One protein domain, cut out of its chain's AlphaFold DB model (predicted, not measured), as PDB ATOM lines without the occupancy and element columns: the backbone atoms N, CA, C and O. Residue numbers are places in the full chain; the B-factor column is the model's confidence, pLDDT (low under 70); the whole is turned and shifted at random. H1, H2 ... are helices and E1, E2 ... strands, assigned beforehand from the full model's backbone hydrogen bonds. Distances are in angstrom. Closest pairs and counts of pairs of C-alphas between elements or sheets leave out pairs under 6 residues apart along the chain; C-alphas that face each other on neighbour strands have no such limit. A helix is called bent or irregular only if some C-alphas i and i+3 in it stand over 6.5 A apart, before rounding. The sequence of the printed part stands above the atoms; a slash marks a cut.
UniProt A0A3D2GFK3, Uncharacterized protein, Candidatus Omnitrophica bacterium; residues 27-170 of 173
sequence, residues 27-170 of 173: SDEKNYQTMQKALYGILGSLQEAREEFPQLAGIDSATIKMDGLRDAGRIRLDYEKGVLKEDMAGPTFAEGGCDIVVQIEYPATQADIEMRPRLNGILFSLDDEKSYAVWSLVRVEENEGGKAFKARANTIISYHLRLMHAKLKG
ATOM      1  N   SER A  27     -26.513   5.826 255.806       85.75
ATOM      2  CA  SER A  27     -27.777   6.163 256.470       85.75
ATOM      3  C   SER A  27     -28.971   5.971 255.528       85.75
ATOM      4  O   SER A  27     -29.945   5.317 255.896       85.75
ATOM      5  N   ASP A  28     -28.874   6.463 254.290       88.31
ATOM      6  CA  ASP A  28     -29.943   6.357 253.290       88.31
ATOM      7  C   ASP A  28     -30.222   4.905 252.906       88.31
ATOM      8  O   ASP A  28     -31.380   4.490 252.857       88.31
ATOM      9  N   GLU A  29     -29.170   4.106 252.720       88.75
ATOM     10  CA  GLU A  29     -29.313   2.675 252.445       88.75
ATOM     11  C   GLU A  29     -29.999   1.941 253.611       88.75
ATOM     12  O   GLU A  29     -30.937   1.167 253.401       88.75
ATOM     13  N   LYS A  30     -29.607   2.232 254.858       90.62
ATOM     14  CA  LYS A  30     -30.235   1.657 256.059       90.62
ATOM     15  C   LYS A  30     -31.705   2.077 256.202       90.62
ATOM     16  O   LYS A  30     -32.546   1.247 256.571       90.62
ATOM     17  N   ASN A  31     -32.027   3.338 255.916       91.69
ATOM     18  CA  ASN A  31     -33.396   3.853 255.949       91.69
ATOM     19  C   ASN A  31     -34.263   3.152 254.890       91.69
ATOM     20  O   ASN A  31     -35.324   2.618 255.220       91.69
ATOM     21  N   TYR A  32     -33.762   3.023 253.660       91.75
ATOM     22  CA  TYR A  32     -34.437   2.311 252.573       91.75
ATOM     23  C   TYR A  32     -34.668   0.828 252.888       91.75
ATOM     24  O   TYR A  32     -35.791   0.339 252.777       91.75
ATOM     25  N   GLN A  33     -33.651   0.118 253.393       92.62
ATOM     26  CA  GLN A  33     -33.796  -1.269 253.857       92.62
ATOM     27  C   GLN A  33     -34.838  -1.408 254.982       92.62
ATOM     28  O   GLN A  33     -35.493  -2.445 255.104       92.62
ATOM     29  N   THR A  34     -35.009  -0.381 255.819       95.44
ATOM     30  CA  THR A  34     -36.018  -0.360 256.890       95.44
ATOM     31  C   THR A  34     -37.432  -0.203 256.317       95.44
ATOM     32  O   THR A  34     -38.348  -0.893 256.764       95.44
ATOM     33  N   MET A  35     -37.599   0.617 255.276       95.69
ATOM     34  CA  MET A  35     -38.861   0.786 254.541       95.69
ATOM     35  C   MET A  35     -39.231  -0.459 253.718       95.69
ATOM     36  O   MET A  35     -40.377  -0.904 253.758       95.69
ATOM     37  N   GLN A  36     -38.256  -1.092 253.053       95.50
ATOM     38  CA  GLN A  36     -38.443  -2.385 252.383       95.50
ATOM     39  C   GLN A  36     -38.947  -3.449 253.367       95.50
ATOM     40  O   GLN A  36     -39.954  -4.106 253.107       95.50
ATOM     41  N   LYS A  37     -38.284  -3.594 254.525       96.88
ATOM     42  CA  LYS A  37     -38.682  -4.547 255.576       96.88
ATOM     43  C   LYS A  37     -40.097  -4.290 256.093       96.88
ATOM     44  O   LYS A  37     -40.796  -5.253 256.390       96.88
ATOM     45  N   ALA A  38     -40.535  -3.033 256.166       98.19
ATOM     46  CA  ALA A  38     -41.901  -2.696 256.553       98.19
ATOM     47  C   ALA A  38     -42.932  -3.222 255.540       98.19
ATOM     48  O   ALA A  38     -43.903  -3.859 255.937       98.19
ATOM     49  N   LEU A  39     -42.699  -3.024 254.238       98.25
ATOM     50  CA  LEU A  39     -43.605  -3.513 253.192       98.25
ATOM     51  C   LEU A  39     -43.587  -5.045 253.068       98.25
ATOM     52  O   LEU A  39     -44.650  -5.641 252.900       98.25
ATOM     53  N   TYR A  40     -42.430  -5.698 253.234       98.12
ATOM     54  CA  TYR A  40     -42.365  -7.164 253.343       98.12
ATOM     55  C   TYR A  40     -43.088  -7.688 254.590       98.12
ATOM     56  O   TYR A  40     -43.754  -8.716 254.510       98.12
ATOM     57  N   GLY A  41     -43.013  -6.977 255.719       98.50
ATOM     58  CA  GLY A  41     -43.780  -7.295 256.924       98.50
ATOM     59  C   GLY A  41     -45.290  -7.206 256.691       98.50
ATOM     60  O   GLY A  41     -46.020  -8.123 257.064       98.50
ATOM     61  N   ILE A  42     -45.754  -6.149 256.013       98.69
ATOM     62  CA  ILE A  42     -47.164  -5.993 255.619       98.69
ATOM     63  C   ILE A  42     -47.597  -7.153 254.722       98.69
ATOM     64  O   ILE A  42     -48.608  -7.785 255.016       98.69
ATOM     65  N   LEU A  43     -46.829  -7.461 253.673       98.62
ATOM     66  CA  LEU A  43     -47.133  -8.565 252.763       98.62
ATOM     67  C   LEU A  43     -47.193  -9.912 253.501       98.62
ATOM     68  O   LEU A  43     -48.174 -10.631 253.345       98.62
ATOM     69  N   GLY A  44     -46.208 -10.219 254.350       98.44
ATOM     70  CA  GLY A  44     -46.181 -11.457 255.135       98.44
ATOM     71  C   GLY A  44     -47.382 -11.590 256.073       98.44
ATOM     72  O   GLY A  44     -48.066 -12.607 256.058       98.44
ATOM     73  N   SER A  45     -47.726 -10.535 256.817       98.56
ATOM     74  CA  SER A  45     -48.905 -10.552 257.698       98.56
ATOM     75  C   SER A  45     -50.243 -10.595 256.941       98.56
ATOM     76  O   SER A  45     -51.230 -11.086 257.485       98.56
ATOM     77  N   LEU A  46     -50.307 -10.104 255.696       98.44
ATOM     78  CA  LEU A  46     -51.470 -10.312 254.823       98.44
ATOM     79  C   LEU A  46     -51.514 -11.760 254.299       98.44
ATOM     80  O   LEU A  46     -52.580 -12.362 254.286       98.44
ATOM     81  N   GLN A  47     -50.375 -12.353 253.934       98.25
ATOM     82  CA  GLN A  47     -50.283 -13.768 253.547       98.25
ATOM     83  C   GLN A  47     -50.708 -14.704 254.691       98.25
ATOM     84  O   GLN A  47     -51.457 -15.648 254.454       98.25
ATOM     85  N   GLU A  48     -50.322 -14.412 255.935       97.94
ATOM     86  CA  GLU A  48     -50.782 -15.133 257.133       97.94
ATOM     87  C   GLU A  48     -52.308 -15.040 257.322       97.94
ATOM     88  O   GLU A  48     -52.955 -16.031 257.650       97.94
ATOM     89  N   ALA A  49     -52.907 -13.874 257.052       97.00
ATOM     90  CA  ALA A  49     -54.348 -13.645 257.191       97.00
ATOM     91  C   ALA A  49     -55.197 -14.173 256.010       97.00
ATOM     92  O   ALA A  49     -56.417 -13.993 256.006       97.00
ATOM     93  N   ARG A  50     -54.599 -14.817 254.994       95.31
ATOM     94  CA  ARG A  50     -55.307 -15.193 253.750       95.31
ATOM     95  C   ARG A  50     -56.426 -16.223 253.933       95.31
ATOM     96  O   ARG A  50     -57.338 -16.279 253.116       95.31
ATOM     97  N   GLU A  51     -56.349 -17.035 254.985       94.62
ATOM     98  CA  GLU A  51     -57.373 -18.034 255.326       94.62
ATOM     99  C   GLU A  51     -58.545 -17.413 256.109       94.62
ATOM    100  O   GLU A  51     -59.649 -17.950 256.087       94.62
ATOM    101  N   GLU A  52     -58.333 -16.251 256.747       96.19
ATOM    102  CA  GLU A  52     -59.376 -15.479 257.441       96.19
ATOM    103  C   GLU A  52     -60.264 -14.692 256.449       96.19
ATOM    104  O   GLU A  52     -61.449 -14.489 256.716       96.19
ATOM    105  N   PHE A  53     -59.709 -14.233 255.314       96.44
ATOM    106  CA  PHE A  53     -60.368 -13.272 254.415       96.44
ATOM    107  C   PHE A  53     -60.301 -13.672 252.933       96.44
ATOM    108  O   PHE A  53     -59.216 -13.652 252.341       96.44
ATOM    109  N   PRO A  54     -61.443 -13.935 252.260       94.62
ATOM    110  CA  PRO A  54     -61.453 -14.335 250.853       94.62
ATOM    111  C   PRO A  54     -60.891 -13.256 249.918       94.62
ATOM    112  O   PRO A  54     -60.416 -13.595 248.834       94.62
ATOM    113  N   GLN A  55     -60.899 -11.978 250.315       96.50
ATOM    114  CA  GLN A  55     -60.271 -10.872 249.586       96.50
ATOM    115  C   GLN A  55     -58.773 -11.098 249.334       96.50
ATOM    116  O   GLN A  55     -58.258 -10.606 248.341       96.50
ATOM    117  N   LEU A  56     -58.095 -11.882 250.177       97.44
ATOM    118  CA  LEU A  56     -56.665 -12.190 250.075       97.44
ATOM    119  C   LEU A  56     -56.365 -13.479 249.291       97.44
ATOM    120  O   LEU A  56     -55.212 -13.902 249.211       97.44
ATOM    121  N   ALA A  57     -57.364 -14.136 248.694       95.00
ATOM    122  CA  ALA A  57     -57.118 -15.331 247.891       95.00
ATOM    123  C   ALA A  57     -56.234 -14.993 246.671       95.00
ATOM    124  O   ALA A  57     -56.655 -14.278 245.759       95.00
ATOM    125  N   GLY A  58     -55.003 -15.513 246.663       94.56
ATOM    126  CA  GLY A  58     -53.975 -15.195 245.666       94.56
ATOM    127  C   GLY A  58     -52.972 -14.107 246.077       94.56
ATOM    128  O   GLY A  58     -52.132 -13.756 245.259       94.56
ATOM    129  N   ILE A  59     -53.002 -13.604 247.320       97.12
ATOM    130  CA  ILE A  59     -52.018 -12.638 247.866       97.12
ATOM    131  C   ILE A  59     -50.555 -13.103 247.729       97.12
ATOM    132  O   ILE A  59     -49.640 -12.285 247.676       97.12
ATOM    133  N   ASP A  60     -50.319 -14.409 247.599       95.25
ATOM    134  CA  ASP A  60     -48.993 -14.999 247.376       95.25
ATOM    135  C   ASP A  60     -48.332 -14.557 246.051       95.25
ATOM    136  O   ASP A  60     -47.116 -14.678 245.913       95.25
ATOM    137  N   SER A  61     -49.096 -14.025 245.082       91.75
ATOM    138  CA  SER A  61     -48.561 -13.444 243.837       91.75
ATOM    139  C   SER A  61     -48.314 -11.930 243.904       91.75
ATOM    140  O   SER A  61     -47.796 -11.353 242.943       91.75
ATOM    141  N   ALA A  62     -48.663 -11.269 245.015       94.56
ATOM    142  CA  ALA A  62     -48.391  -9.849 245.200       94.56
ATOM    143  C   ALA A  62     -46.880  -9.588 245.277       94.56
ATOM    144  O   ALA A  62     -46.111 -10.362 245.850       94.56
ATOM    145  N   THR A  63     -46.444  -8.470 244.700       90.75
ATOM    146  CA  THR A  63     -45.025  -8.103 244.622       90.75
ATOM    147  C   THR A  63     -44.798  -6.686 245.126       90.75
ATOM    148  O   THR A  63     -45.680  -5.828 245.067       90.75
ATOM    149  N   ILE A  64     -43.587  -6.442 245.627       95.50
ATOM    150  CA  ILE A  64     -43.141  -5.115 246.042       95.50
ATOM    151  C   ILE A  64     -42.281  -4.543 244.917       95.50
ATOM    152  O   ILE A  64     -41.201  -5.057 244.627       95.50
ATOM    153  N   LYS A  65     -42.772  -3.481 244.283       93.25
ATOM    154  CA  LYS A  65     -42.063  -2.725 243.247       93.25
ATOM    155  C   LYS A  65     -41.074  -1.770 243.912       93.25
ATOM    156  O   LYS A  65     -41.381  -1.177 244.947       93.25
ATOM    157  N   MET A  66     -39.891  -1.636 243.324       90.19
ATOM    158  CA  MET A  66     -38.788  -0.820 243.828       90.19
ATOM    159  C   MET A  66     -38.159  -0.085 242.650       90.19
ATOM    160  O   MET A  66     -37.676  -0.737 241.729       90.19
ATOM    161  N   ASP A  67     -38.129   1.244 242.697       79.62
ATOM    162  CA  ASP A  67     -37.461   2.060 241.670       79.62
ATOM    163  C   ASP A  67     -35.986   2.346 242.024       79.62
ATOM    164  O   ASP A  67     -35.231   2.898 241.231       79.62
ATOM    165  N   GLY A  68     -35.539   1.910 243.208       68.12
ATOM    166  CA  GLY A  68     -34.180   2.118 243.700       68.12
ATOM    167  C   GLY A  68     -33.941   3.525 244.255       68.12
ATOM    168  O   GLY A  68     -34.689   4.466 244.018       68.12
ATOM    169  N   LEU A  69     -32.873   3.668 245.041       68.94
ATOM    170  CA  LEU A  69     -32.575   4.895 245.788       68.94
ATOM    171  C   LEU A  69     -32.098   6.088 244.941       68.94
ATOM    172  O   LEU A  69     -32.049   7.198 245.459       68.94
ATOM    173  N   ARG A  70     -31.720   5.878 243.673       61.41
ATOM    174  CA  ARG A  70     -31.229   6.960 242.796       61.41
ATOM    175  C   ARG A  70     -32.363   7.845 242.274       61.41
ATOM    176  O   ARG A  70     -32.207   9.058 242.224       61.41
ATOM    177  N   ASP A  71     -33.518   7.247 241.992       59.53
ATOM    178  CA  ASP A  71     -34.684   7.919 241.415       59.53
ATOM    179  C   ASP A  71     -35.764   8.159 242.493       59.53
ATOM    180  O   ASP A  71     -36.886   7.657 242.416       59.53
ATOM    181  N   ALA A  72     -35.392   8.893 243.550       62.78
ATOM    182  CA  ALA A  72     -36.229   9.245 244.714       62.78
ATOM    183  C   ALA A  72     -36.756   8.070 245.578       62.78
ATOM    184  O   ALA A  72     -37.685   8.239 246.373       62.78
ATOM    185  N   GLY A  73     -36.154   6.878 245.470       79.50
ATOM    186  CA  GLY A  73     -36.304   5.807 246.464       79.50
ATOM    187  C   GLY A  73     -37.745   5.390 246.743       79.50
ATOM    188  O   GLY A  73     -38.128   5.174 247.895       79.50
ATOM    189  N   ARG A  74     -38.551   5.243 245.690       90.69
ATOM    190  CA  ARG A  74     -39.921   4.741 245.809       90.69
ATOM    191  C   ARG A  74     -39.939   3.218 245.999       90.69
ATOM    192  O   ARG A  74     -39.217   2.470 245.330       90.69
ATOM    193  N   ILE A  75     -40.778   2.763 246.927       94.69
ATOM    194  CA  ILE A  75     -41.093   1.352 247.174       94.69
ATOM    195  C   ILE A  75     -42.608   1.219 247.314       94.69
ATOM    196  O   ILE A  75     -43.246   2.033 247.985       94.69
ATOM    197  N   ARG A  76     -43.205   0.200 246.697       95.50
ATOM    198  CA  ARG A  76     -44.661   0.054 246.646       95.50
ATOM    199  C   ARG A  76     -45.112  -1.399 246.688       95.50
ATOM    200  O   ARG A  76     -44.717  -2.189 245.837       95.50
ATOM    201  N   LEU A  77     -45.980  -1.722 247.641       97.00
ATOM    202  CA  LEU A  77     -46.814  -2.921 247.615       97.00
ATOM    203  C   LEU A  77     -48.106  -2.599 246.853       97.00
ATOM    204  O   LEU A  77     -48.794  -1.638 247.200       97.00
ATOM    205  N   ASP A  78     -48.420  -3.417 245.851       94.94
ATOM    206  CA  ASP A  78     -49.709  -3.440 245.155       94.94
ATOM    207  C   ASP A  78     -50.324  -4.839 245.281       94.94
ATOM    208  O   ASP A  78     -49.655  -5.836 244.996       94.94
ATOM    209  N   TYR A  79     -51.604  -4.911 245.639       95.81
ATOM    210  CA  TYR A  79     -52.414  -6.117 245.500       95.81
ATOM    211  C   TYR A  79     -53.852  -5.754 245.134       95.81
ATOM    212  O   TYR A  79     -54.529  -5.057 245.885       95.81
ATOM    213  N   GLU A  80     -54.323  -6.264 244.000       94.25
ATOM    214  CA  GLU A  80     -55.699  -6.107 243.536       94.25
ATOM    215  C   GLU A  80     -56.307  -7.489 243.285       94.25
ATOM    216  O   GLU A  80     -55.646  -8.390 242.758       94.25
ATOM    217  N   LYS A  81     -57.578  -7.656 243.654       93.69
ATOM    218  CA  LYS A  81     -58.344  -8.876 243.428       93.69
ATOM    219  C   LYS A  81     -59.799  -8.550 243.096       93.69
ATOM    220  O   LYS A  81     -60.429  -7.721 243.744       93.69
ATOM    221  N   GLY A  82     -60.375  -9.310 242.169       90.56
ATOM    222  CA  GLY A  82     -61.796  -9.244 241.840       90.56
ATOM    223  C   GLY A  82     -62.088  -8.214 240.756       90.56
ATOM    224  O   GLY A  82     -61.222  -7.880 239.957       90.56
ATOM    225  N   VAL A  83     -63.339  -7.762 240.695       85.19
ATOM    226  CA  VAL A  83     -63.809  -6.820 239.672       85.19
ATOM    227  C   VAL A  83     -64.401  -5.603 240.366       85.19
ATOM    228  O   VAL A  83     -65.269  -5.748 241.234       85.19
ATOM    229  N   LEU A  84     -63.946  -4.420 239.959       85.25
ATOM    230  CA  LEU A  84     -64.566  -3.154 240.325       85.25
ATOM    231  C   LEU A  84     -65.920  -3.037 239.609       85.25
ATOM    232  O   LEU A  84     -66.006  -3.127 238.384       85.25
ATOM    233  N   LYS A  85     -66.984  -2.875 240.388       80.69
ATOM    234  CA  LYS A  85     -68.350  -2.622 239.939       80.69
ATOM    235  C   LYS A  85     -68.630  -1.130 240.064       80.69
ATOM    236  O   LYS A  85     -68.407  -0.554 241.120       80.69
ATOM    237  N   GLU A  86     -69.177  -0.535 239.015       77.25
ATOM    238  CA  GLU A  86     -69.814   0.779 239.106       77.25
ATOM    239  C   GLU A  86     -71.258   0.582 239.590       77.25
ATOM    240  O   GLU A  86     -72.036  -0.120 238.934       77.25
ATOM    241  N   ASP A  87     -71.622   1.178 240.726       66.25
ATOM    242  CA  ASP A  87     -73.010   1.289 241.180       66.25
ATOM    243  C   ASP A  87     -73.428   2.762 241.382       66.25
ATOM    244  O   ASP A  87     -72.679   3.688 241.072       66.25
ATOM    245  N   MET A  88     -74.665   3.008 241.834       64.19
ATOM    246  CA  MET A  88     -75.178   4.380 241.994       64.19
ATOM    247  C   MET A  88     -74.617   5.135 243.216       64.19
ATOM    248  O   MET A  88     -74.821   6.345 243.312       64.19
ATOM    249  N   ALA A  89     -73.947   4.452 244.145       62.03
ATOM    250  CA  ALA A  89     -73.196   5.043 245.252       62.03
ATOM    251  C   ALA A  89     -71.711   5.255 244.887       62.03
ATOM    252  O   ALA A  89     -71.088   6.189 245.398       62.03
ATOM    253  N   GLY A  90     -71.167   4.453 243.966       66.88
ATOM    254  CA  GLY A  90     -69.873   4.674 243.324       66.88
ATOM    255  C   GLY A  90     -69.159   3.382 242.902       66.88
ATOM    256  O   GLY A  90     -69.759   2.306 242.882       66.88
ATOM    257  N   PRO A  91     -67.858   3.464 242.574       75.62
ATOM    258  CA  PRO A  91     -67.046   2.290 242.280       75.62
ATOM    259  C   PRO A  91     -66.755   1.479 243.555       75.62
ATOM    260  O   PRO A  91     -65.991   1.913 244.423       75.62
ATOM    261  N   THR A  92     -67.326   0.278 243.644       81.12
ATOM    262  CA  THR A  92     -67.171  -0.676 244.757       81.12
ATOM    263  C   THR A  92     -66.709  -2.042 244.251       81.12
ATOM    264  O   THR A  92     -66.897  -2.374 243.084       81.12
ATOM    265  N   PHE A  93     -66.086  -2.874 245.085       89.62
ATOM    266  CA  PHE A  93     -65.677  -4.211 244.640       89.62
ATOM    267  C   PHE A  93     -66.835  -5.218 244.657       89.62
ATOM    268  O   PHE A  93     -67.762  -5.149 245.467       89.62
ATOM    269  N   ALA A  94     -66.768  -6.203 243.760       87.38
ATOM    270  CA  ALA A  94     -67.506  -7.450 243.925       87.38
ATOM    271  C   ALA A  94     -67.132  -8.149 245.251       87.38
ATOM    272  O   ALA A  94     -66.048  -7.934 245.785       87.38
ATOM    273  N   GLU A  95     -68.014  -9.016 245.757       87.38
ATOM    274  CA  GLU A  95     -67.756  -9.808 246.966       87.38
ATOM    275  C   GLU A  95     -66.442 -10.600 246.853       87.38
ATOM    276  O   GLU A  95     -66.170 -11.245 245.836       87.38
ATOM    277  N   GLY A  96     -65.614 -10.525 247.894       88.44
ATOM    278  CA  GLY A  96     -64.276 -11.099 247.914       88.44
ATOM    279  C   GLY A  96     -63.269 -10.370 247.017       88.44
ATOM    280  O   GLY A  96     -62.269 -10.988 246.647       88.44
ATOM    281  N   GLY A  97     -63.519  -9.115 246.635       93.31
ATOM    282  CA  GLY A  97     -62.604  -8.261 245.872       93.31
ATOM    283  C   GLY A  97     -62.038  -7.096 246.694       93.31
ATOM    284  O   GLY A  97     -62.679  -6.605 247.621       93.31
ATOM    285  N   CYS A  98     -60.828  -6.651 246.359       94.31
ATOM    286  CA  CYS A  98     -60.161  -5.537 247.029       94.31
ATOM    287  C   CYS A  98     -59.044  -4.901 246.191       94.31
ATOM    288  O   CYS A  98     -58.512  -5.519 245.271       94.31
ATOM    289  N   ASP A  99     -58.621  -3.711 246.608       93.94
ATOM    290  CA  ASP A  99     -57.410  -3.012 246.162       93.94
ATOM    291  C   ASP A  99     -56.648  -2.521 247.410       93.94
ATOM    292  O   ASP A  99     -57.195  -1.788 248.244       93.94
ATOM    293  N   ILE A 100     -55.408  -2.989 247.562       95.31
ATOM    294  CA  ILE A 100     -54.461  -2.620 248.615       95.31
ATOM    295  C   ILE A 100     -53.247  -1.970 247.953       95.31
ATOM    296  O   ILE A 100     -52.488  -2.627 247.237       95.31
ATOM    297  N   VAL A 101     -52.999  -0.707 248.292       95.12
ATOM    298  CA  VAL A 101     -51.767  -0.001 247.921       95.12
ATOM    299  C   VAL A 101     -51.098   0.514 249.180       95.12
ATOM    300  O   VAL A 101     -51.720   1.227 249.967       95.12
ATOM    301  N   VAL A 102     -49.807   0.224 249.339       97.00
ATOM    302  CA  VAL A 102     -48.951   0.909 250.315       97.00
ATOM    303  C   VAL A 102     -47.677   1.350 249.608       97.00
ATOM    304  O   VAL A 102     -46.886   0.520 249.163       97.00
ATOM    305  N   GLN A 103     -47.482   2.661 249.494       95.81
ATOM    306  CA  GLN A 103     -46.325   3.275 248.848       95.81
ATOM    307  C   GLN A 103     -45.547   4.114 249.860       95.81
ATOM    308  O   GLN A 103     -46.135   4.885 250.618       95.81
ATOM    309  N   ILE A 104     -44.225   3.978 249.828       95.94
ATOM    310  CA  ILE A 104     -43.268   4.753 250.613       95.94
ATOM    311  C   ILE A 104     -42.279   5.394 249.637       95.94
ATOM    312  O   ILE A 104     -41.877   4.763 248.659       95.94
ATOM    313  N   GLU A 105     -41.903   6.643 249.883       93.94
ATOM    314  CA  GLU A 105     -40.991   7.416 249.031       93.94
ATOM    315  C   GLU A 105     -39.970   8.130 249.917       93.94
ATOM    316  O   GLU A 105     -40.342   8.693 250.954       93.94
ATOM    317  N   TYR A 106     -38.688   8.031 249.560       92.06
ATOM    318  CA  TYR A 106     -37.581   8.517 250.378       92.06
ATOM    319  C   TYR A 106     -36.313   8.801 249.547       92.06
ATOM    320  O   TYR A 106     -35.814   7.890 248.887       92.06
ATOM    321  N   PRO A 107     -35.707   9.997 249.663       91.00
ATOM    322  CA  PRO A 107     -36.231  11.165 250.370       91.00
ATOM    323  C   PRO A 107     -37.486  11.708 249.673       91.00
ATOM    324  O   PRO A 107     -37.595  11.653 248.454       91.00
ATOM    325  N   ALA A 108     -38.424  12.242 250.452       91.88
ATOM    326  CA  ALA A 108     -39.636  12.882 249.950       91.88
ATOM    327  C   ALA A 108     -39.791  14.296 250.512       91.88
ATOM    328  O   ALA A 108     -39.262  14.631 251.576       91.88
ATOM    329  N   THR A 109     -40.556  15.115 249.802       91.75
ATOM    330  CA  THR A 109     -40.821  16.518 250.105       91.75
ATOM    331  C   THR A 109     -42.323  16.787 250.211       91.75
ATOM    332  O   THR A 109     -43.164  15.961 249.858       91.75
ATOM    333  N   GLN A 110     -42.676  17.989 250.666       91.50
ATOM    334  CA  GLN A 110     -44.064  18.449 250.675       91.50
ATOM    335  C   GLN A 110     -44.662  18.544 249.253       91.50
ATOM    336  O   GLN A 110     -45.842  18.252 249.066       91.50
ATOM    337  N   ALA A 111     -43.845  18.855 248.238       90.00
ATOM    338  CA  ALA A 111     -44.293  18.922 246.847       90.00
ATOM    339  C   ALA A 111     -44.767  17.554 246.318       90.00
ATOM    340  O   ALA A 111     -45.728  17.492 245.554       90.00
ATOM    341  N   ASP A 112     -44.160  16.451 246.769       89.19
ATOM    342  CA  ASP A 112     -44.538  15.093 246.348       89.19
ATOM    343  C   ASP A 112     -45.932  14.692 246.861       89.19
ATOM    344  O   ASP A 112     -46.666  13.964 246.183       89.19
ATOM    345  N   ILE A 113     -46.327  15.213 248.031       90.25
ATOM    346  CA  ILE A 113     -47.692  15.109 248.565       90.25
ATOM    347  C   ILE A 113     -48.652  15.960 247.719       90.25
ATOM    348  O   ILE A 113     -49.689  15.473 247.264       90.25
ATOM    349  N   GLU A 114     -48.296  17.223 247.476       87.56
ATOM    350  CA  GLU A 114     -49.140  18.213 246.793       87.56
ATOM    351  C   GLU A 114     -49.374  17.902 245.310       87.56
ATOM    352  O   GLU A 114     -50.443  18.207 244.782       87.56
ATOM    353  N   MET A 115     -48.439  17.217 244.646       84.75
ATOM    354  CA  MET A 115     -48.625  16.688 243.290       84.75
ATOM    355  C   MET A 115     -49.655  15.552 243.213       84.75
ATOM    356  O   MET A 115     -50.112  15.208 242.120       84.75
ATOM    357  N   ARG A 116     -50.031  14.938 244.343       80.75
ATOM    358  CA  ARG A 116     -50.887  13.741 244.392       80.75
ATOM    359  C   ARG A 116     -52.079  13.916 245.348       80.75
ATOM    360  O   ARG A 116     -52.371  12.993 246.102       80.75
ATOM    361  N   PRO A 117     -52.859  15.015 245.287       68.62
ATOM    362  CA  PRO A 117     -53.813  15.394 246.339       68.62
ATOM    363  C   PRO A 117     -55.016  14.445 246.481       68.62
ATOM    364  O   PRO A 117     -55.767  14.529 247.446       68.62
ATOM    365  N   ARG A 118     -55.226  13.536 245.516       70.81
ATOM    366  CA  ARG A 118     -56.243  12.469 245.581       70.81
ATOM    367  C   ARG A 118     -55.770  11.227 246.343       70.81
ATOM    368  O   ARG A 118     -56.579  10.358 246.654       70.81
ATOM    369  N   LEU A 119     -54.470  11.120 246.602       70.62
ATOM    370  CA  LEU A 119     -53.858  10.087 247.419       70.62
ATOM    371  C   LEU A 119     -53.455  10.781 248.723       70.62
ATOM    372  O   LEU A 119     -52.506  11.558 248.724       70.62
ATOM    373  N   ASN A 120     -54.188  10.527 249.811       79.50
ATOM    374  CA  ASN A 120     -53.993  11.179 251.114       79.50
ATOM    375  C   ASN A 120     -52.643  10.781 251.742       79.50
ATOM    376  O   ASN A 120     -52.577   9.904 252.604       79.50
ATOM    377  N   GLY A 121     -51.563  11.382 251.246       89.25
ATOM    378  CA  GLY A 121     -50.199  11.131 251.677       89.25
ATOM    379  C   GLY A 121     -49.876  11.843 252.979       89.25
ATOM    380  O   GLY A 121     -50.370  12.940 253.238       89.25
ATOM    381  N   ILE A 122     -49.023  11.224 253.786       94.19
ATOM    382  CA  ILE A 122     -48.522  11.801 255.032       94.19
ATOM    383  C   ILE A 122     -46.999  11.874 254.942       94.19
ATOM    384  O   ILE A 122     -46.341  10.859 254.702       94.19
ATOM    385  N   LEU A 123     -46.456  13.077 255.126       95.19
ATOM    386  CA  LEU A 123     -45.022  13.337 255.194       95.19
ATOM    387  C   LEU A 123     -44.536  13.207 256.645       95.19
ATOM    388  O   LEU A 123     -45.160  13.732 257.567       95.19
ATOM    389  N   PHE A 124     -43.409  12.528 256.842       95.69
ATOM    390  CA  PHE A 124     -42.785  12.317 258.146       95.69
ATOM    391  C   PHE A 124     -41.319  12.749 258.100       95.69
ATOM    392  O   PHE A 124     -40.514  12.145 257.390       95.69
ATOM    393  N   SER A 125     -40.959  13.761 258.888       93.25
ATOM    394  CA  SER A 125     -39.571  14.217 259.009       93.25
ATOM    395  C   SER A 125     -38.727  13.260 259.846       93.25
ATOM    396  O   SER A 125     -39.158  12.804 260.909       93.25
ATOM    397  N   LEU A 126     -37.510  12.989 259.390       90.50
ATOM    398  CA  LEU A 126     -36.447  12.297 260.117       90.50
ATOM    399  C   LEU A 126     -35.573  13.311 260.871       90.50
ATOM    400  O   LEU A 126     -35.903  14.493 260.933       90.50
ATOM    401  N   ASP A 127     -34.518  12.833 261.527       81.44
ATOM    402  CA  ASP A 127     -33.643  13.673 262.360       81.44
ATOM    403  C   ASP A 127     -32.481  14.297 261.560       81.44
ATOM    404  O   ASP A 127     -31.827  15.214 262.045       81.44
ATOM    405  N   ASP A 128     -32.243  13.834 260.326       79.06
ATOM    406  CA  ASP A 128     -31.225  14.329 259.388       79.06
ATOM    407  C   ASP A 128     -31.796  15.314 258.346       79.06
ATOM    408  O   ASP A 128     -31.346  15.347 257.203       79.06
ATOM    409  N   GLU A 129     -32.828  16.075 258.730       79.69
ATOM    410  CA  GLU A 129     -33.608  17.030 257.908       79.69
ATOM    411  C   GLU A 129     -34.337  16.432 256.684       79.69
ATOM    412  O   GLU A 129     -35.205  17.080 256.095       79.69
ATOM    413  N   LYS A 130     -34.079  15.169 256.332       89.75
ATOM    414  CA  LYS A 130     -34.837  14.437 255.311       89.75
ATOM    415  C   LYS A 130     -36.230  14.086 255.814       89.75
ATOM    416  O   LYS A 130     -36.511  14.056 257.011       89.75
ATOM    417  N   SER A 131     -37.117  13.766 254.884       94.12
ATOM    418  CA  SER A 131     -38.441  13.226 255.185       94.12
ATOM    419  C   SER A 131     -38.723  12.003 254.316       94.12
ATOM    420  O   SER A 131     -38.088  11.807 253.279       94.12
ATOM    421  N   TYR A 132     -39.678  11.179 254.737       95.06
ATOM    422  CA  TYR A 132     -40.281  10.148 253.895       95.06
ATOM    423  C   TYR A 132     -41.790  10.373 253.815       95.06
ATOM    424  O   TYR A 132     -42.408  10.861 254.764       95.06
ATOM    425  N   ALA A 133     -42.386  10.016 252.684       95.94
ATOM    426  CA  ALA A 133     -43.823  10.099 252.470       95.94
ATOM    427  C   ALA A 133     -44.438   8.699 252.469       95.94
ATOM    428  O   ALA A 133     -43.818   7.745 251.995       95.94
ATOM    429  N   VAL A 134     -45.659   8.576 252.992       96.69
ATOM    430  CA  VAL A 134     -46.446   7.337 252.939       96.69
ATOM    431  C   VAL A 134     -47.816   7.616 252.351       96.69
ATOM    432  O   VAL A 134     -48.532   8.496 252.828       96.69
ATOM    433  N   TRP A 135     -48.213   6.794 251.385       95.12
ATOM    434  CA  TRP A 135     -49.586   6.679 250.910       95.12
ATOM    435  C   TRP A 135     -50.084   5.266 251.196       95.12
ATOM    436  O   TRP A 135     -49.401   4.291 250.891       95.12
ATOM    437  N   SER A 136     -51.283   5.152 251.763       94.12
ATOM    438  CA  SER A 136     -51.926   3.866 252.032       94.12
ATOM    439  C   SER A 136     -53.387   3.910 251.609       94.12
ATOM    440  O   SER A 136     -54.097   4.872 251.899       94.12
ATOM    441  N   LEU A 137     -53.843   2.843 250.962       92.00
ATOM    442  CA  LEU A 137     -55.203   2.677 250.477       92.00
ATOM    443  C   LEU A 137     -55.653   1.235 250.712       92.00
ATOM    444  O   LEU A 137     -54.933   0.299 250.378       92.00
ATOM    445  N   VAL A 138     -56.860   1.078 251.257       93.88
ATOM    446  CA  VAL A 138     -57.581  -0.198 251.296       93.88
ATOM    447  C   VAL A 138     -59.012   0.039 250.814       93.88
ATOM    448  O   VAL A 138     -59.820   0.700 251.488       93.88
ATOM    449  N   ARG A 139     -59.313  -0.481 249.624       92.12
ATOM    450  CA  ARG A 139     -60.644  -0.539 249.010       92.12
ATOM    451  C   ARG A 139     -61.116  -1.985 248.968       92.12
ATOM    452  O   ARG A 139     -60.315  -2.899 248.815       92.12
ATOM    453  N   VAL A 140     -62.412  -2.162 249.168       93.00
ATOM    454  CA  VAL A 140     -63.088  -3.430 249.468       93.00
ATOM    455  C   VAL A 140     -64.546  -3.301 249.039       93.00
ATOM    456  O   VAL A 140     -64.988  -2.200 248.700       93.00
ATOM    457  N   GLU A 141     -65.301  -4.389 249.095       89.62
ATOM    458  CA  GLU A 141     -66.759  -4.335 249.029       89.62
ATOM    459  C   GLU A 141     -67.370  -3.701 250.301       89.62
ATOM    460  O   GLU A 141     -66.786  -3.747 251.383       89.62
ATOM    461  N   GLU A 142     -68.573  -3.124 250.214       87.81
ATOM    462  CA  GLU A 142     -69.178  -2.383 251.345       87.81
ATOM    463  C   GLU A 142     -69.953  -3.246 252.363       87.81
ATOM    464  O   GLU A 142     -70.598  -2.720 253.278       87.81
ATOM    465  N   ASN A 143     -69.901  -4.576 252.240       89.88
ATOM    466  CA  ASN A 143     -70.567  -5.495 253.169       89.88
ATOM    467  C   ASN A 143     -69.777  -5.673 254.489       89.88
ATOM    468  O   ASN A 143     -68.657  -5.183 254.645       89.88
ATOM    469  N   GLU A 144     -70.351  -6.383 255.466       93.44
ATOM    470  CA  GLU A 144     -69.696  -6.604 256.770       93.44
ATOM    471  C   GLU A 144     -68.369  -7.378 256.668       93.44
ATOM    472  O   GLU A 144     -67.442  -7.105 257.431       93.44
ATOM    473  N   GLY A 145     -68.236  -8.284 255.692       93.62
ATOM    474  CA  GLY A 145     -66.983  -8.989 255.408       93.62
ATOM    475  C   GLY A 145     -65.885  -8.040 254.926       93.62
ATOM    476  O   GLY A 145     -64.782  -8.050 255.471       93.62
ATOM    477  N   GLY A 146     -66.204  -7.158 253.974       94.44
ATOM    478  CA  GLY A 146     -65.298  -6.116 253.487       94.44
ATOM    479  C   GLY A 146     -64.909  -5.112 254.577       94.44
ATOM    480  O   GLY A 146     -63.736  -4.755 254.701       94.44
ATOM    481  N   LYS A 147     -65.846  -4.718 255.453       95.19
ATOM    482  CA  LYS A 147     -65.557  -3.873 256.632       95.19
ATOM    483  C   LYS A 147     -64.588  -4.551 257.606       95.19
ATOM    484  O   LYS A 147     -63.611  -3.922 258.020       95.19
ATOM    485  N   ALA A 148     -64.829  -5.819 257.947       97.19
ATOM    486  CA  ALA A 148     -63.957  -6.599 258.827       97.19
ATOM    487  C   ALA A 148     -62.554  -6.771 258.222       97.19
ATOM    488  O   ALA A 148     -61.550  -6.496 258.887       97.19
ATOM    489  N   PHE A 149     -62.483  -7.124 256.936       97.62
ATOM    490  CA  PHE A 149     -61.231  -7.230 256.193       97.62
ATOM    491  C   PHE A 149     -60.463  -5.899 256.171       97.62
ATOM    492  O   PHE A 149     -59.285  -5.853 256.529       97.62
ATOM    493  N   LYS A 150     -61.128  -4.785 255.845       97.00
ATOM    494  CA  LYS A 150     -60.517  -3.447 255.837       97.00
ATOM    495  C   LYS A 150     -59.979  -3.043 257.207       97.00
ATOM    496  O   LYS A 150     -58.891  -2.473 257.284       97.00
ATOM    497  N   ALA A 151     -60.689  -3.361 258.291       97.94
ATOM    498  CA  ALA A 151     -60.199  -3.137 259.650       97.94
ATOM    499  C   ALA A 151     -58.933  -3.966 259.954       97.94
ATOM    500  O   ALA A 151     -57.966  -3.429 260.508       97.94
ATOM    501  N   ARG A 152     -58.892  -5.241 259.535       98.31
ATOM    502  CA  ARG A 152     -57.716  -6.116 259.685       98.31
ATOM    503  C   ARG A 152     -56.521  -5.607 258.878       98.31
ATOM    504  O   ARG A 152     -55.445  -5.426 259.448       98.31
ATOM    505  N   ALA A 153     -56.715  -5.314 257.593       98.12
ATOM    506  CA  ALA A 153     -55.671  -4.818 256.700       98.12
ATOM    507  C   ALA A 153     -55.093  -3.481 257.194       98.12
ATOM    508  O   ALA A 153     -53.880  -3.352 257.345       98.12
ATOM    509  N   ASN A 154     -55.946  -2.518 257.568       98.06
ATOM    510  CA  ASN A 154     -55.507  -1.249 258.160       98.06
ATOM    511  C   ASN A 154     -54.711  -1.445 259.462       98.06
ATOM    512  O   ASN A 154     -53.767  -0.696 259.715       98.06
ATOM    513  N   THR A 155     -55.065  -2.443 260.280       98.44
ATOM    514  CA  THR A 155     -54.333  -2.782 261.512       98.44
ATOM    515  C   THR A 155     -52.935  -3.318 261.198       98.44
ATOM    516  O   THR A 155     -51.961  -2.829 261.772       98.44
ATOM    517  N   ILE A 156     -52.819  -4.257 260.251       98.62
ATOM    518  CA  ILE A 156     -51.539  -4.811 259.781       98.62
ATOM    519  C   ILE A 156     -50.643  -3.699 259.218       98.62
ATOM    520  O   ILE A 156     -49.495  -3.548 259.643       98.62
ATOM    521  N   ILE A 157     -51.181  -2.876 258.314       98.50
ATOM    522  CA  ILE A 157     -50.454  -1.769 257.681       98.50
ATOM    523  C   ILE A 157     -49.974  -0.765 258.738       98.50
ATOM    524  O   ILE A 157     -48.790  -0.431 258.794       98.50
ATOM    525  N   SER A 158     -50.865  -0.336 259.637       97.94
ATOM    526  CA  SER A 158     -50.534   0.625 260.698       97.94
ATOM    527  C   SER A 158     -49.484   0.097 261.675       97.94
ATOM    528  O   SER A 158     -48.653   0.870 262.148       97.94
ATOM    529  N   TYR A 159     -49.505  -1.199 261.996       98.44
ATOM    530  CA  TYR A 159     -48.521  -1.829 262.876       98.44
ATOM    531  C   TYR A 159     -47.107  -1.755 262.283       98.44
ATOM    532  O   TYR A 159     -46.204  -1.190 262.905       98.44
ATOM    533  N   HIS A 160     -46.927  -2.240 261.052       98.69
ATOM    534  CA  HIS A 160     -45.616  -2.257 260.395       98.69
ATOM    535  C   HIS A 160     -45.098  -0.849 260.077       98.69
ATOM    536  O   HIS A 160     -43.916  -0.578 260.292       98.69
ATOM    537  N   LEU A 161     -45.965   0.088 259.669       98.12
ATOM    538  CA  LEU A 161     -45.578   1.492 259.465       98.12
ATOM    539  C   LEU A 161     -45.151   2.191 260.769       98.12
ATOM    540  O   LEU A 161     -44.224   3.001 260.752       98.12
ATOM    541  N   ARG A 162     -45.771   1.868 261.915       97.69
ATOM    542  CA  ARG A 162     -45.342   2.384 263.230       97.69
ATOM    543  C   ARG A 162     -43.988   1.817 263.652       97.69
ATOM    544  O   ARG A 162     -43.143   2.579 264.116       97.69
ATOM    545  N   LEU A 163     -43.756   0.514 263.461       98.00
ATOM    546  CA  LEU A 163     -42.446  -0.100 263.716       98.00
ATOM    547  C   LEU A 163     -41.353   0.499 262.824       98.00
ATOM    548  O   LEU A 163     -40.252   0.774 263.297       98.00
ATOM    549  N   MET A 164     -41.668   0.743 261.552       97.81
ATOM    550  CA  MET A 164     -40.781   1.420 260.613       97.81
ATOM    551  C   MET A 164     -40.428   2.830 261.091       97.81
ATOM    552  O   MET A 164     -39.247   3.137 261.224       97.81
ATOM    553  N   HIS A 165     -41.427   3.661 261.411       96.69
ATOM    554  CA  HIS A 165     -41.204   5.015 261.929       96.69
ATOM    555  C   HIS A 165     -40.322   4.999 263.187       96.69
ATOM    556  O   HIS A 165     -39.344   5.739 263.270       96.69
ATOM    557  N   ALA A 166     -40.609   4.097 264.130       95.81
ATOM    558  CA  ALA A 166     -39.830   3.945 265.355       95.81
ATOM    559  C   ALA A 166     -38.374   3.505 265.097       95.81
ATOM    560  O   ALA A 166     -37.475   3.972 265.794       95.81
ATOM    561  N   LYS A 167     -38.114   2.652 264.094       95.94
ATOM    562  CA  LYS A 167     -36.747   2.281 263.674       95.94
ATOM    563  C   LYS A 167     -36.013   3.436 262.991       95.94
ATOM    564  O   LYS A 167     -34.850   3.676 263.305       95.94
ATOM    565  N   LEU A 168     -36.687   4.161 262.096       94.25
ATOM    566  CA  LEU A 168     -36.125   5.323 261.394       94.25
ATOM    567  C   LEU A 168     -35.777   6.465 262.366       94.25
ATOM    568  O   LEU A 168     -34.754   7.117 262.195       94.25
ATOM    569  N   LYS A 169     -36.573   6.651 263.427       92.69
ATOM    570  CA  LYS A 169     -36.317   7.589 264.539       92.69
ATOM    571  C   LYS A 169     -35.393   7.047 265.640       92.69
ATOM    572  O   LYS A 169     -35.267   7.662 266.693       92.69
ATOM    573  N   GLY A 170     -34.802   5.861 265.468       90.06
ATOM    574  CA  GLY A 170     -33.910   5.250 266.464       90.06
ATOM    575  C   GLY A 170     -34.553   4.904 267.820       90.06
ATOM    576  O   GLY A 170     -33.835   4.544 268.751       90.06
TER     577      GLY A 170
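What this domain is: This is residues 27 to 170 of the 173 residues of an uncharacterized protein of Candidatus Omnitrophica bacterium (UniProt A0A3D2GFK3). What does the model look like? It is one antiparallel sheet of five strands with two long helices, H1 and H3, side by side over one face, running opposite ways. Beyond one end of the sheet lies a small hairpin of E3 and E4, and short H2 only grazes the sheet. What is it built of? The printed part has 144 residues, with three named helices and seven named strands in the order H1, E1, E2, E3, E4, E5, H2, E6, E7, H3; its class is mixed, helices and strands. It is compact, with a radius of gyration of the C-alphas of 15.8 A and spans of 46 by 32 by 22 A.

How they stand to each other: How is the sheet paired? Strand beside strand it runs E1, residues 63 to 66, E2, residues 75 to 81, E5, residues 98 to 105, E7, residues 131 to 140, and E6, residues 122 to 125, with neighbours antiparallel. Within hydrogen-bond range are N 65 and O 76 in the hairpin E1 and E2, 2.8 A, N 79 and O 100 between E2 and E5, 2.9 A, N 101 and O 137 between E5 and E7, 3.0 A, and N 124 and O 132 in the hairpin E6 and E7, 2.8 A. Where are the long helices? H1, residues 27 to 51, and H3, residues 144 to 168, lie on the same face of the sheet, giving two layers, helices on one face of a sheet; H1 is over E2 and E5 at a height over the sheet of 9.4 A, H3 over E7 at 9.1 A, and both run along the strands. They touch at a shallow tilt of 24 degrees, opposite ways, their closest C-alphas being those of Ala 38 and His 160, 5.4 A. What of the small parts? E2 runs on into E3, residues 84 to 86, at 66 degrees, and E3 forms a hairpin with E4, residues 91 to 93, where N 85 and O 92 are 2.7 A apart. H2, residues 110 to 114, only grazes the sheet with residues 110 to 113; E5, H2 and E6 make a split strand-helix-strand unit, with E7 between its two strands, and its crossover is right-handed. Are the helix backbones complete? Every O i to N i+4 pair is within hydrogen-bond range in H2 and H3, and 20 of 21 are in H1, which is irregular: C-alphas 48 and 51 are 7.4 A apart.

Where its parts are: Where does the printed part begin and end its named elements? H1 begins with C-alpha 27 at (-27.777, 6.163, 256.470), and H3 ends with C-alpha 168 at (-36.125, 5.323, 261.394). How long are the longer elements? From first to last C-alpha H1 spans 38.2 A, H3 35.9 A, E7 30.3 A, E5 23.2 A and E2 20.4 A.

The domain as a whole: How far does it reach? The two C-alphas farthest apart, those of Ser 27 and Met 88, are 49.6 A apart. Is anything cut, long or uncertain? The printed part has no cut, and the one long link is H1 to E1, 11 residues. The mean pLDDT of the printed part is 90.7; residues 68 to 72, 87 to 90 and 117 are under 70.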